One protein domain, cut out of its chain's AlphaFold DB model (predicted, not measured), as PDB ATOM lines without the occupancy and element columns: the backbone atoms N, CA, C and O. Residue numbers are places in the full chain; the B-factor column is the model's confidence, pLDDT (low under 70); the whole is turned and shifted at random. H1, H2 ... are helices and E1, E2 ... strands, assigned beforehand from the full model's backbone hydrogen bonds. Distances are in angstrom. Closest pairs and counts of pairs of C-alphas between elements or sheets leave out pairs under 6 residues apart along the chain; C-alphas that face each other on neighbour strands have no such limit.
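This is residues 106 to 178 and 186 to 217 of the 357 residues of an uncharacterized protein of Streptomyces nojiriensis (UniProt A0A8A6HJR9). The model is a long rod, with a two-strand ribbon of E2 and E3 making one end and helix H1, following E3, making the other. Helix H2 covers one face of the ribbon near its H1 end, where the short strands E1 and E4 also come together. The printed part has 105 residues with four named strands and two named helices, in the order E1, E2, E3, H1, H2, E4; the class is mixed, helices and strands, and the sheet E1, E2, E3 is antiparallel. The whole is extended, with a radius of gyration of the C-alphas of 22.9 A and spans of 82 by 27 by 22 A.

E1 (residues 106 to 108), E2 (112 to 124) and E3 (130 to 143) form a meander, each strand the antiparallel neighbour of the one before. In the hairpin of E1 and E2, N 107 and O 114 are within hydrogen-bond range at 2.9 A. In the hairpin of E2 and E3, N 115 and O 140 are at 2.8 A. H2 (187 to 206) is on the sheet, making two layers, a helix on one face of a sheet, at a height of 9.8 A; the C-alphas of Leu 142 and Ala 196 are the closest of E3 and H2, at 7.2 A. H1 (146 to 167) is not on the sheet and touches H2 with residues 146 to 150 alone, at a shallow tilt of 25 degrees, opposite ways; the closest C-alphas, of Gly 146 and Ser 188, are 4.3 A apart. E4 (209 to 214) pairs with no named strand; the closest C-alphas of E1 and E4, Leu 106 and Val 214, are 4.7 A apart. O i to N i+4 pairs are within range in 16 of 18 for H1 and 14 of 16 for H2.

E1 begins at C-alpha 106, (29.259, 38.005, -0.667). E2 is 36.5 A long and E3 36.9 A, bending by 55 degrees at residue 138. H1 is 30.2 A long and H2 28.9 A. E4 ends at C-alpha 214, (28.993, 34.588, 2.597).

The C-alphas farthest apart, of Arg 126 and Tyr 170, are 82.1 A apart. Residues 179 to 185 are not printed, and C-alphas 178 and 186 are 12.3 A apart across the cut. Of the links that are printed whole, none is long. Residues 123, 126 and 217 have pLDDT under 70.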
ATOM      1  N   LEU A 106      28.019  38.259   0.060       94.81
ATOM      2  CA  LEU A 106      29.259  38.005  -0.667       94.81
ATOM      3  C   LEU A 106      29.153  36.678  -1.416       94.81
ATOM      4  O   LEU A 106      28.932  35.644  -0.794       94.81
ATOM      5  N   ASP A 107      29.393  36.724  -2.721       92.31
ATOM      6  CA  ASP A 107      29.565  35.557  -3.585       92.31
ATOM      7  C   ASP A 107      31.032  35.508  -4.069       92.31
ATOM      8  O   ASP A 107      31.438  36.251  -4.979       92.31
ATOM      9  N   PRO A 108      31.903  34.739  -3.391       89.38
ATOM     10  CA  PRO A 108      33.322  34.684  -3.698       89.38
ATOM     11  C   PRO A 108      33.636  33.795  -4.915       89.38
ATOM     12  O   PRO A 108      33.876  32.598  -4.798       89.38
ATOM     13  N   GLY A 109      33.809  34.415  -6.083       84.94
ATOM     14  CA  GLY A 109      34.290  33.737  -7.289       84.94
ATOM     15  C   GLY A 109      35.818  33.726  -7.480       84.94
ATOM     16  O   GLY A 109      36.612  34.395  -6.807       84.94
ATOM     17  N   SER A 110      36.272  32.946  -8.469       80.38
ATOM     18  CA  SER A 110      37.702  32.805  -8.797       80.38
ATOM     19  C   SER A 110      38.301  34.043  -9.482       80.38
ATOM     20  O   SER A 110      39.447  34.408  -9.200       80.38
ATOM     21  N   LYS A 111      37.527  34.687 -10.367       86.62
ATOM     22  CA  LYS A 111      37.915  35.885 -11.137       86.62
ATOM     23  C   LYS A 111      37.383  37.177 -10.525       86.62
ATOM     24  O   LYS A 111      38.081  38.187 -10.549       86.62
ATOM     25  N   ALA A 112      36.180  37.136  -9.972       91.19
ATOM     26  CA  ALA A 112      35.539  38.268  -9.328       91.19
ATOM     27  C   ALA A 112      34.740  37.800  -8.109       91.19
ATOM     28  O   ALA A 112      34.377  36.631  -8.039       91.19
ATOM     29  N   THR A 113      34.496  38.703  -7.165       93.00
ATOM     30  CA  THR A 113      33.563  38.501  -6.051       93.00
ATOM     31  C   THR A 113      32.354  39.400  -6.259       93.00
ATOM     32  O   THR A 113      32.517  40.618  -6.376       93.00
ATOM     33  N   GLY A 114      31.165  38.805  -6.299       93.81
ATOM     34  CA  GLY A 114      29.903  39.532  -6.256       93.81
ATOM     35  C   GLY A 114      29.652  40.042  -4.842       93.81
ATOM     36  O   GLY A 114      29.843  39.317  -3.866       93.81
ATOM     37  N   ILE A 115      29.276  41.310  -4.714       95.06
ATOM     38  CA  ILE A 115      28.961  41.940  -3.432       95.06
ATOM     39  C   ILE A 115      27.635  42.674  -3.584       95.06
ATOM     40  O   ILE A 115      27.492  43.522  -4.465       95.06
ATOM     41  N   ALA A 116      26.677  42.382  -2.712       94.38
ATOM     42  CA  ALA A 116      25.377  43.038  -2.711       94.38
ATOM     43  C   ALA A 116      25.005  43.518  -1.309       94.38
ATOM     44  O   ALA A 116      25.192  42.806  -0.328       94.38
ATOM     45  N   ILE A 117      24.449  44.722  -1.221       95.06
ATOM     46  CA  ILE A 117      23.757  45.208  -0.029       95.06
ATOM     47  C   ILE A 117      22.269  45.028  -0.276       95.06
ATOM     48  O   ILE A 117      21.744  45.547  -1.267       95.06
ATOM     49  N   THR A 118      21.604  44.310   0.616       93.56
ATOM     50  CA  THR A 118      20.171  44.042   0.551       93.56
ATOM     51  C   THR A 118      19.446  44.608   1.759       93.56
ATOM     52  O   THR A 118      20.031  44.769   2.825       93.56
ATOM     53  N   ASP A 119      18.174  44.907   1.551       90.50
ATOM     54  CA  ASP A 119      17.189  45.180   2.588       90.50
ATOM     55  C   ASP A 119      16.156  44.043   2.590       90.50
ATOM     56  O   ASP A 119      15.892  43.445   1.536       90.50
ATOM     57  N   GLU A 120      15.586  43.733   3.747       86.06
ATOM     58  CA  GLU A 120      14.601  42.671   3.938       86.06
ATOM     59  C   GLU A 120      13.281  43.271   4.411       86.06
ATOM     60  O   GLU A 120      13.160  43.758   5.529       86.06
ATOM     61  N   HIS A 121      12.258  43.206   3.559       77.81
ATOM     62  CA  HIS A 121      10.917  43.661   3.902       77.81
ATOM     63  C   HIS A 121       9.999  42.470   4.145       77.81
ATOM     64  O   HIS A 121       9.774  41.644   3.257       77.81
ATOM     65  N   HIS A 122       9.424  42.411   5.340       74.56
ATOM     66  CA  HIS A 122       8.430  41.410   5.695       74.56
ATOM     67  C   HIS A 122       7.077  41.860   5.139       74.56
ATOM     68  O   HIS A 122       6.540  42.893   5.537       74.56
ATOM     69  N   ARG A 123       6.530  41.108   4.184       69.31
ATOM     70  CA  ARG A 123       5.193  41.332   3.633       69.31
ATOM     71  C   ARG A 123       4.262  40.246   4.133       69.31
ATOM     72  O   ARG A 123       4.464  39.069   3.838       69.31
ATOM     73  N   ILE A 124       3.225  40.644   4.858       70.38
ATOM     74  CA  ILE A 124       2.144  39.743   5.247       70.38
ATOM     75  C   ILE A 124       1.240  39.583   4.021       70.38
ATOM     76  O   ILE A 124       0.660  40.555   3.537       70.38
ATOM     77  N   GLY A 125       1.200  38.377   3.458       71.50
ATOM     78  CA  GLY A 125       0.308  38.044   2.352       71.50
ATOM     79  C   GLY A 125      -1.157  38.015   2.795       71.50
ATOM     80  O   GLY A 125      -1.455  37.948   3.986       71.50
ATOM     81  N   ARG A 126      -2.082  38.009   1.826       65.06
ATOM     82  CA  ARG A 126      -3.537  37.958   2.084       65.06
ATOM     83  C   ARG A 126      -3.980  36.737   2.910       65.06
ATOM     84  O   ARG A 126      -5.019  36.794   3.547       65.06
ATOM     85  N   GLU A 127      -3.177  35.675   2.939       73.25
ATOM     86  CA  GLU A 127      -3.418  34.435   3.697       73.25
ATOM     87  C   GLU A 127      -2.726  34.408   5.077       73.25
ATOM     88  O   GLU A 127      -2.555  33.347   5.668       73.25
ATOM     89  N   GLY A 128      -2.215  35.542   5.571       71.62
ATOM     90  CA  GLY A 128      -1.479  35.609   6.845       71.62
ATOM     91  C   GLY A 128      -0.057  35.028   6.800       71.62
ATOM     92  O   GLY A 128       0.684  35.118   7.777       71.62
ATOM     93  N   ARG A 129       0.379  34.477   5.659       71.31
ATOM     94  CA  ARG A 129       1.761  34.019   5.452       71.31
ATOM     95  C   ARG A 129       2.708  35.211   5.322       71.31
ATOM     96  O   ARG A 129       2.560  36.041   4.424       71.31
ATOM     97  N   THR A 130       3.708  35.281   6.198       72.12
ATOM     98  CA  THR A 130       4.770  36.292   6.113       72.12
ATOM     99  C   THR A 130       5.778  35.878   5.045       72.12
ATOM    100  O   THR A 130       6.455  34.863   5.172       72.12
ATOM    101  N   THR A 131       5.879  36.671   3.983       72.81
ATOM    102  CA  THR A 131       6.865  36.512   2.909       72.81
ATOM    103  C   THR A 131       7.977  37.541   3.082       72.81
ATOM    104  O   THR A 131       7.713  38.730   3.249       72.81
ATOM    105  N   VAL A 132       9.235  37.098   3.061       76.69
ATOM    106  CA  VAL A 132      10.396  37.997   3.158       76.69
ATOM    107  C   VAL A 132      10.808  38.405   1.747       76.69
ATOM    108  O   VAL A 132      11.385  37.617   0.998       76.69
ATOM    109  N   ALA A 133      10.496  39.642   1.370       78.62
ATOM    110  CA  ALA A 133      10.914  40.218   0.102       78.62
ATOM    111  C   ALA A 133      12.288  40.878   0.266       78.62
ATOM    112  O   ALA A 133      12.439  41.863   0.990       78.62
ATOM    113  N   ARG A 134      13.293  40.353  -0.441       84.12
ATOM    114  CA  ARG A 134      14.642  40.932  -0.475       84.12
ATOM    115  C   ARG A 134      14.755  41.973  -1.573       84.12
ATOM    116  O   ARG A 134      14.468  41.698  -2.736       84.12
ATOM    117  N   ARG A 135      15.242  43.155  -1.215       86.31
ATOM    118  CA  ARG A 135      15.492  44.251  -2.148       86.31
ATOM    119  C   ARG A 135      16.985  44.531  -2.252       86.31
ATOM    120  O   ARG A 135      17.619  44.866  -1.259       86.31
ATOM    121  N   GLY A 136      17.542  44.480  -3.460       88.25
ATOM    122  CA  GLY A 136      18.904  44.955  -3.720       88.25
ATOM    123  C   GLY A 136      18.993  46.481  -3.632       88.25
ATOM    124  O   GLY A 136      18.245  47.191  -4.305       88.25
ATOM    125  N   LEU A 137      19.898  46.994  -2.798       91.25
ATOM    126  CA  LEU A 137      20.175  48.426  -2.665       91.25
ATOM    127  C   LEU A 137      21.384  48.846  -3.502       91.25
ATOM    128  O   LEU A 137      21.340  49.849  -4.214       91.25
ATOM    129  N   VAL A 138      22.476  48.093  -3.389       92.38
ATOM    130  CA  VAL A 138      23.744  48.356  -4.077       92.38
ATOM    131  C   VAL A 138      24.341  47.021  -4.487       92.38
ATOM    132  O   VAL A 138      24.410  46.109  -3.667       92.38
ATOM    133  N   THR A 139      24.800  46.913  -5.729       93.12
ATOM    134  CA  THR A 139      25.496  45.735  -6.253       93.12
ATOM    135  C   THR A 139      26.848  46.149  -6.822       93.12
ATOM    136  O   THR A 139      26.998  47.217  -7.416       93.12
ATOM    137  N   LEU A 140      27.871  45.339  -6.565       91.69
ATOM    138  CA  LEU A 140      29.264  45.620  -6.897       91.69
ATOM    139  C   LEU A 140      29.943  44.322  -7.339       91.69
ATOM    140  O   LEU A 140      29.786  43.285  -6.702       91.69
ATOM    141  N   GLU A 141      30.759  44.398  -8.387       93.81
ATOM    142  CA  GLU A 141      31.645  43.306  -8.796       93.81
ATOM    143  C   GLU A 141      33.094  43.678  -8.461       93.81
ATOM    144  O   GLU A 141      33.681  44.593  -9.047       93.81
ATOM    145  N   LEU A 142      33.701  42.958  -7.516       93.81
ATOM    146  CA  LEU A 142      35.116  43.104  -7.198       93.81
ATOM    147  C   LEU A 142      35.945  42.196  -8.106       93.81
ATOM    148  O   LEU A 142      36.040  40.994  -7.873       93.81
ATOM    149  N   ARG A 143      36.599  42.775  -9.116       94.88
ATOM    150  CA  ARG A 143      37.506  42.034 -10.005       94.88
ATOM    151  C   ARG A 143      38.854  41.762  -9.346       94.88
ATOM    152  O   ARG A 143      39.567  42.683  -8.944       94.88
ATOM    153  N   HIS A 144      39.247  40.493  -9.308       92.94
ATOM    154  CA  HIS A 144      40.501  40.054  -8.705       92.94
ATOM    155  C   HIS A 144      41.654  40.081  -9.702       92.94
ATOM    156  O   HIS A 144      41.537  39.660 -10.851       92.94
ATOM    157  N   ARG A 145      42.847  40.437  -9.221       92.31
ATOM    158  CA  ARG A 145      44.110  40.299  -9.972       92.31
ATOM    159  C   ARG A 145      44.821  38.974  -9.690       92.31
ATOM    160  O   ARG A 145      45.994  38.804 -10.024       92.31
ATOM    161  N   GLY A 146      44.124  38.006  -9.089       91.06
ATOM    162  CA  GLY A 146      44.693  36.729  -8.648       91.06
ATOM    163  C   GLY A 146      45.404  35.961  -9.768       91.06
ATOM    164  O   GLY A 146      46.518  35.474  -9.564       91.06
ATOM    165  N   GLN A 147      44.821  35.922 -10.971       88.62
ATOM    166  CA  GLN A 147      45.422  35.257 -12.133       88.62
ATOM    167  C   GLN A 147      46.704  35.958 -12.609       88.62
ATOM    168  O   GLN A 147      47.698  35.293 -12.904       88.62
ATOM    169  N   GLN A 148      46.719  37.294 -12.623       93.12
ATOM    170  CA  GLN A 148      47.898  38.082 -12.994       93.12
ATOM    171  C   GLN A 148      49.038  37.876 -11.987       93.12
ATOM    172  O   GLN A 148      50.183  37.643 -12.381       93.12
ATOM    173  N   ILE A 149      48.715  37.883 -10.687       93.94
ATOM    174  CA  ILE A 149      49.663  37.609  -9.598       93.94
ATOM    175  C   ILE A 149      50.230  36.195  -9.732       93.94
ATOM    176  O   ILE A 149      51.448  36.010  -9.686       93.94
ATOM    177  N   HIS A 150      49.370  35.197  -9.949       90.12
ATOM    178  CA  HIS A 150      49.788  33.816 -10.174       90.12
ATOM    179  C   HIS A 150      50.719  33.697 -11.391       90.12
ATOM    180  O   HIS A 150      51.790  33.093 -11.296       90.12
ATOM    181  N   GLY A 151      50.377  34.348 -12.508       93.06
ATOM    182  CA  GLY A 151      51.236  34.426 -13.690       93.06
ATOM    183  C   GLY A 151      52.601  35.054 -13.384       93.06
ATOM    184  O   GLY A 151      53.635  34.502 -13.758       93.06
ATOM    185  N   GLY A 152      52.636  36.150 -12.625       95.88
ATOM    186  CA  GLY A 152      53.878  36.777 -12.164       95.88
ATOM    187  C   GLY A 152      54.719  35.863 -11.264       95.88
ATOM    188  O   GLY A 152      55.942  35.796 -11.404       95.88
ATOM    189  N   MET A 153      54.085  35.100 -10.370       93.62
ATOM    190  CA  MET A 153      54.757  34.093  -9.538       93.62
ATOM    191  C   MET A 153      55.373  32.972 -10.382       93.62
ATOM    192  O   MET A 153      56.526  32.593 -10.148       93.62
ATOM    193  N   MET A 154      54.642  32.485 -11.387       92.44
ATOM    194  CA  MET A 154      55.114  31.472 -12.332       92.44
ATOM    195  C   MET A 154      56.301  31.976 -13.158       92.44
ATOM    196  O   MET A 154      57.318  31.284 -13.231       92.44
ATOM    197  N   ARG A 155      56.232  33.204 -13.692       94.62
ATOM    198  CA  ARG A 155      57.352  33.838 -14.412       94.62
ATOM    199  C   ARG A 155      58.598  33.937 -13.536       94.62
ATOM    200  O   ARG A 155      59.666  33.474 -13.928       94.62
ATOM    201  N   ARG A 156      58.462  34.422 -12.294       92.19
ATOM    202  CA  ARG A 156      59.575  34.471 -11.324       92.19
ATOM    203  C   ARG A 156      60.171  33.088 -11.050       92.19
ATOM    204  O   ARG A 156      61.388  32.948 -10.924       92.19
ATOM    205  N   ALA A 157      59.340  32.050 -10.951       90.19
ATOM    206  CA  ALA A 157      59.815  30.679 -10.789       90.19
ATOM    207  C   ALA A 157      60.556  30.163 -12.035       90.19
ATOM    208  O   ALA A 157      61.600  29.524 -11.885       90.19
ATOM    209  N   ALA A 158      60.061  30.475 -13.234       90.69
ATOM    210  CA  ALA A 158      60.692  30.119 -14.500       90.69
ATOM    211  C   ALA A 158      62.054  30.807 -14.677       90.69
ATOM    212  O   ALA A 158      63.027  30.117 -14.966       90.69
ATOM    213  N   TYR A 159      62.177  32.106 -14.386       92.06
ATOM    214  CA  TYR A 159      63.466  32.809 -14.441       92.06
ATOM    215  C   TYR A 159      64.504  32.204 -13.490       92.06
ATOM    216  O   TYR A 159      65.651  31.988 -13.877       92.06
ATOM    217  N   ARG A 160      64.102  31.826 -12.268       89.81
ATOM    218  CA  ARG A 160      64.985  31.097 -11.336       89.81
ATOM    219  C   ARG A 160      65.370  29.705 -11.835       89.81
ATOM    220  O   ARG A 160      66.417  29.196 -11.445       89.81
ATOM    221  N   ARG A 161      64.519  29.045 -12.626       87.56
ATOM    222  CA  ARG A 161      64.847  27.763 -13.264       87.56
ATOM    223  C   ARG A 161      65.834  27.979 -14.408       87.56
ATOM    224  O   ARG A 161      66.897  27.377 -14.358       87.56
ATOM    225  N   ARG A 162      65.545  28.901 -15.334       89.12
ATOM    226  CA  ARG A 162      66.419  29.256 -16.465       89.12
ATOM    227  C   ARG A 162      67.807  29.683 -16.001       89.12
ATOM    228  O   ARG A 162      68.798  29.225 -16.552       89.12
ATOM    229  N   ARG A 163      67.897  30.475 -14.927       89.19
ATOM    230  CA  ARG A 163      69.189  30.868 -14.351       89.19
ATOM    231  C   ARG A 163      70.041  29.667 -13.930       89.19
ATOM    232  O   ARG A 163      71.250  29.779 -13.987       89.19
ATOM    233  N   ARG A 164      69.439  28.545 -13.525       88.94
ATOM    234  CA  ARG A 164      70.160  27.324 -13.123       88.94
ATOM    235  C   ARG A 164      70.397  26.363 -14.282       88.94
ATOM    236  O   ARG A 164      71.414  25.699 -14.310       88.94
ATOM    237  N   SER A 165      69.454  26.263 -15.218       85.94
ATOM    238  CA  SER A 165      69.554  25.310 -16.326       85.94
ATOM    239  C   SER A 165      70.347  25.841 -17.520       85.94
ATOM    240  O   SER A 165      71.003  25.054 -18.183       85.94
ATOM    241  N   ALA A 166      70.262  27.145 -17.804       86.75
ATOM    242  CA  ALA A 166      70.842  27.758 -19.000       86.75
ATOM    243  C   ALA A 166      72.011  28.705 -18.696       86.75
ATOM    244  O   ALA A 166      72.973  28.715 -19.447       86.75
ATOM    245  N   ASN A 167      71.951  29.490 -17.608       87.50
ATOM    246  CA  ASN A 167      72.961  30.532 -17.365       87.50
ATOM    247  C   ASN A 167      74.068  30.093 -16.392       87.50
ATOM    248  O   ASN A 167      75.237  30.325 -16.650       87.50
ATOM    249  N   LEU A 168      73.707  29.511 -15.244       87.25
ATOM    250  CA  LEU A 168      74.620  29.199 -14.137       87.25
ATOM    251  C   LEU A 168      74.378  27.761 -13.664       87.25
ATOM    252  O   LEU A 168      73.653  27.531 -12.690       87.25
ATOM    253  N   ARG A 169      74.973  26.797 -14.374       76.62
ATOM    254  CA  ARG A 169      74.745  25.350 -14.184       76.62
ATOM    255  C   ARG A 169      75.137  24.841 -12.792       76.62
ATOM    256  O   ARG A 169      74.515  23.915 -12.286       76.62
ATOM    257  N   TYR A 170      76.082  25.515 -12.136       85.62
ATOM    258  CA  TYR A 170      76.530  25.228 -10.769       85.62
ATOM    259  C   TYR A 170      75.544  25.683  -9.673       85.62
ATOM    260  O   TYR A 170      75.697  25.348  -8.500       85.62
ATOM    261  N   ARG A 171      74.519  26.484  -9.999       86.31
ATOM    262  CA  ARG A 171      73.640  27.079  -8.984       86.31
ATOM    263  C   ARG A 171      72.556  26.098  -8.510       86.31
ATOM    264  O   ARG A 171      71.561  25.870  -9.201       86.31
ATOM    265  N   ALA A 172      72.660  25.630  -7.268       84.19
ATOM    266  CA  ALA A 172      71.680  24.730  -6.652       84.19
ATOM    267  C   ALA A 172      70.283  25.368  -6.385       84.19
ATOM    268  O   ALA A 172      70.154  26.591  -6.209       84.19
ATOM    269  N   PRO A 173      69.190  24.568  -6.342       84.69
ATOM    270  CA  PRO A 173      67.874  25.000  -5.861       84.69
ATOM    271  C   PRO A 173      67.875  25.337  -4.359       84.69
ATOM    272  O   PRO A 173      67.979  24.449  -3.529       84.69
ATOM    273  N   ARG A 174      67.619  26.598  -3.998       84.44
ATOM    274  CA  ARG A 174      67.448  27.027  -2.594       84.44
ATOM    275  C   ARG A 174      65.967  27.095  -2.223       84.44
ATOM    276  O   ARG A 174      65.335  28.145  -2.374       84.44
ATOM    277  N   HIS A 175      65.333  25.956  -1.972       79.00
ATOM    278  CA  HIS A 175      63.909  25.916  -1.618       79.00
ATOM    279  C   HIS A 175      63.684  26.314  -0.160       79.00
ATOM    280  O   HIS A 175      62.748  27.069   0.086       79.00
ATOM    281  N   ASP A 176      64.615  25.954   0.719       78.44
ATOM    282  CA  ASP A 176      64.569  26.248   2.156       78.44
ATOM    283  C   ASP A 176      64.647  27.747   2.456       78.44
ATOM    284  O   ASP A 176      63.979  28.239   3.354       78.44
ATOM    285  N   ASN A 177      65.306  28.530   1.594       84.50
ATOM    286  CA  ASN A 177      65.305  30.000   1.657       84.50
ATOM    287  C   ASN A 177      63.937  30.636   1.323       84.50
ATOM    288  O   ASN A 177      63.835  31.855   1.194       84.50
ATOM    289  N   ARG A 178      62.894  29.838   1.075       83.81
ATOM    290  CA  ARG A 178      61.513  30.298   0.869       83.81
ATOM    291  C   ARG A 178      60.598  29.645   1.908       83.81
ATOM    292  O   ARG A 178      59.672  28.927   1.507       83.81
ATOM    293  N   PRO A 186      49.127  31.717  -0.474       91.19
ATOM    294  CA  PRO A 186      49.672  32.136  -1.755       91.19
ATOM    295  C   PRO A 186      49.283  33.591  -2.058       91.19
ATOM    296  O   PRO A 186      48.128  33.955  -1.828       91.19
ATOM    297  N   PRO A 187      50.171  34.420  -2.642       92.75
ATOM    298  CA  PRO A 187      49.886  35.838  -2.879       92.75
ATOM    299  C   PRO A 187      48.596  36.105  -3.667       92.75
ATOM    300  O   PRO A 187      47.905  37.085  -3.416       92.75
ATOM    301  N   SER A 188      48.242  35.221  -4.605       91.31
ATOM    302  CA  SER A 188      46.984  35.305  -5.355       91.31
ATOM    303  C   SER A 188      45.753  35.040  -4.487       91.31
ATOM    304  O   SER A 188      44.707  35.629  -4.730       91.31
ATOM    305  N   LEU A 189      45.867  34.158  -3.491       90.50
ATOM    306  CA  LEU A 189      44.801  33.821  -2.549       90.50
ATOM    307  C   LEU A 189      44.619  34.938  -1.522       90.50
ATOM    308  O   LEU A 189      43.510  35.440  -1.374       90.50
ATOM    309  N   ARG A 190      45.727  35.383  -0.915       92.44
ATOM    310  CA  ARG A 190      45.754  36.524   0.007       92.44
ATOM    311  C   ARG A 190      45.144  37.772  -0.637       92.44
ATOM    312  O   ARG A 190      44.254  38.369  -0.060       92.44
ATOM    313  N   HIS A 191      45.509  38.086  -1.883       93.81
ATOM    314  CA  HIS A 191      44.922  39.220  -2.605       93.81
ATOM    315  C   HIS A 191      43.388  39.164  -2.707       93.81
ATOM    316  O   HIS A 191      42.749  40.206  -2.573       93.81
ATOM    317  N   ARG A 192      42.798  37.982  -2.949       91.19
ATOM    318  CA  ARG A 192      41.335  37.837  -3.035       91.19
ATOM    319  C   ARG A 192      40.668  38.159  -1.700       91.19
ATOM    320  O   ARG A 192      39.697  38.907  -1.680       91.19
ATOM    321  N   ILE A 193      41.228  37.637  -0.610       91.75
ATOM    322  CA  ILE A 193      40.723  37.850   0.749       91.75
ATOM    323  C   ILE A 193      40.885  39.317   1.144       91.75
ATOM    324  O   ILE A 193      39.894  39.976   1.440       91.75
ATOM    325  N   ASP A 194      42.101  39.857   1.062       94.00
ATOM    326  CA  ASP A 194      42.408  41.220   1.502       94.00
ATOM    327  C   ASP A 194      41.588  42.260   0.729       94.00
ATOM    328  O   ASP A 194      41.081  43.221   1.307       94.00
ATOM    329  N   SER A 195      41.415  42.064  -0.583       94.00
ATOM    330  CA  SER A 195      40.637  42.996  -1.409       94.00
ATOM    331  C   SER A 195      39.148  42.933  -1.079       94.00
ATOM    332  O   SER A 195      38.510  43.981  -0.995       94.00
ATOM    333  N   ALA A 196      38.598  41.731  -0.870       93.62
ATOM    334  CA  ALA A 196      37.207  41.568  -0.459       93.62
ATOM    335  C   ALA A 196      36.973  42.207   0.915       93.62
ATOM    336  O   ALA A 196      36.081  43.041   1.054       93.62
ATOM    337  N   MET A 197      37.837  41.916   1.889       94.81
ATOM    338  CA  MET A 197      37.770  42.485   3.238       94.81
ATOM    339  C   MET A 197      37.881  44.013   3.229       94.81
ATOM    340  O   MET A 197      37.114  44.688   3.910       94.81
ATOM    341  N   ALA A 198      38.765  44.586   2.407       95.56
ATOM    342  CA  ALA A 198      38.890  46.037   2.271       95.56
ATOM    343  C   ALA A 198      37.619  46.698   1.705       95.56
ATOM    344  O   ALA A 198      37.297  47.832   2.073       95.56
ATOM    345  N   VAL A 199      36.897  46.020   0.805       95.12
ATOM    346  CA  VAL A 199      35.605  46.503   0.294       95.12
ATOM    347  C   VAL A 199      34.512  46.335   1.345       95.12
ATOM    348  O   VAL A 199      33.788  47.293   1.597       95.12
ATOM    349  N   VAL A 200      34.432  45.181   2.009       95.38
ATOM    350  CA  VAL A 200      33.471  44.906   3.090       95.38
ATOM    351  C   VAL A 200      33.598  45.943   4.205       95.38
ATOM    352  O   VAL A 200      32.634  46.646   4.495       95.38
ATOM    353  N   ALA A 201      34.801  46.136   4.750       95.88
ATOM    354  CA  ALA A 201      35.059  47.121   5.800       95.88
ATOM    355  C   ALA A 201      34.687  48.546   5.359       95.88
ATOM    356  O   ALA A 201      34.146  49.337   6.131       95.88
ATOM    357  N   ARG A 202      34.932  48.876   4.083       94.88
ATOM    358  CA  ARG A 202      34.528  50.161   3.510       94.88
ATOM    359  C   ARG A 202      33.011  50.307   3.457       94.88
ATOM    360  O   ARG A 202      32.531  51.391   3.757       94.88
ATOM    361  N   LEU A 203      32.269  49.275   3.062       94.81
ATOM    362  CA  LEU A 203      30.807  49.322   2.996       94.81
ATOM    363  C   LEU A 203      30.184  49.406   4.392       94.81
ATOM    364  O   LEU A 203      29.313  50.247   4.597       94.81
ATOM    365  N   CYS A 204      30.694  48.647   5.367       95.31
ATOM    366  CA  CYS A 204      30.238  48.711   6.762       95.31
ATOM    367  C   CYS A 204      30.431  50.098   7.396       95.31
ATOM    368  O   CYS A 204      29.704  50.467   8.310       95.31
ATOM    369  N   ARG A 205      31.375  50.906   6.895       95.12
ATOM    370  CA  ARG A 205      31.552  52.293   7.344       95.12
ATOM    371  C   ARG A 205      30.430  53.234   6.882       95.12
ATOM    372  O   ARG A 205      30.200  54.250   7.528       95.12
ATOM    373  N   TYR A 206      29.777  52.946   5.755       95.38
ATOM    374  CA  TYR A 206      28.800  53.853   5.127       95.38
ATOM    375  C   TYR A 206      27.372  53.309   5.099       95.38
ATOM    376  O   TYR A 206      26.451  54.047   4.758       95.38
ATOM    377  N   ALA A 207      27.180  52.042   5.457       95.12
ATOM    378  CA  ALA A 207      25.878  51.411   5.571       95.12
ATOM    379  C   ALA A 207      25.699  50.787   6.962       95.12
ATOM    380  O   ALA A 207      26.661  50.252   7.513       95.12
ATOM    381  N   PRO A 208      24.477  50.816   7.520       95.38
ATOM    382  CA  PRO A 208      24.156  50.214   8.810       95.38
ATOM    383  C   PRO A 208      24.021  48.689   8.664       95.38
ATOM    384  O   PRO A 208      22.919  48.145   8.724       95.38
ATOM    385  N   VAL A 209      25.134  48.006   8.391       96.00
ATOM    386  CA  VAL A 209      25.166  46.554   8.161       96.00
ATOM    387  C   VAL A 209      24.910  45.813   9.474       96.00
ATOM    388  O   VAL A 209      25.594  46.074  10.461       96.00
ATOM    389  N   ARG A 210      23.944  44.887   9.480       94.50
ATOM    390  CA  ARG A 210      23.625  44.031  10.641       94.50
ATOM    391  C   ARG A 210      24.180  42.624  10.492       94.50
ATOM    392  O   ARG A 210      24.680  42.060  11.456       94.50
ATOM    393  N   GLU A 211      24.131  42.091   9.276       94.38
ATOM    394  CA  GLU A 211      24.542  40.721   8.978       94.38
ATOM    395  C   GLU A 211      25.376  40.670   7.700       94.38
ATOM    396  O   GLU A 211      25.173  41.456   6.769       94.38
ATOM    397  N   ILE A 212      26.320  39.730   7.663       95.31
ATOM    398  CA  ILE A 212      27.145  39.443   6.492       95.31
ATOM    399  C   ILE A 212      26.939  37.975   6.122       95.31
ATOM    400  O   ILE A 212      27.367  37.085   6.851       95.31
ATOM    401  N   HIS A 213      26.310  37.720   4.979       93.88
ATOM    402  CA  HIS A 213      26.158  36.381   4.421       93.88
ATOM    403  C   HIS A 213      27.261  36.132   3.401       93.88
ATOM    404  O   HIS A 213      27.461  36.929   2.482       93.88
ATOM    405  N   VAL A 214      27.958  35.010   3.539       92.56
ATOM    406  CA  VAL A 214      28.993  34.588   2.597       92.56
ATOM    407  C   VAL A 214      28.566  33.265   2.003       92.56
ATOM    408  O   VAL A 214      28.341  32.306   2.736       92.56
ATOM    409  N   GLU A 215      28.445  33.215   0.682       87.06
ATOM    410  CA  GLU A 215      28.229  31.955  -0.008       87.06
ATOM    411  C   GLU A 215      29.508  31.118   0.064       87.06
ATOM    412  O   GLU A 215      30.597  31.557  -0.319       87.06
ATOM    413  N   GLN A 216      29.379  29.907   0.596       77.62
ATOM    414  CA  GLN A 216      30.454  28.931   0.614       77.62
ATOM    415  C   GLN A 216      30.160  27.876  -0.448       77.62
ATOM    416  O   GLN A 216      29.251  27.065  -0.290       77.62
ATOM    417  N   ALA A 217      30.963  27.852  -1.510       64.31
ATOM    418  CA  ALA A 217      30.955  26.747  -2.458       64.31
ATOM    419  C   ALA A 217      31.506  25.489  -1.759       64.31
ATOM    420  O   ALA A 217      32.722  25.316  -1.638       64.31
TER     421      ALA A 217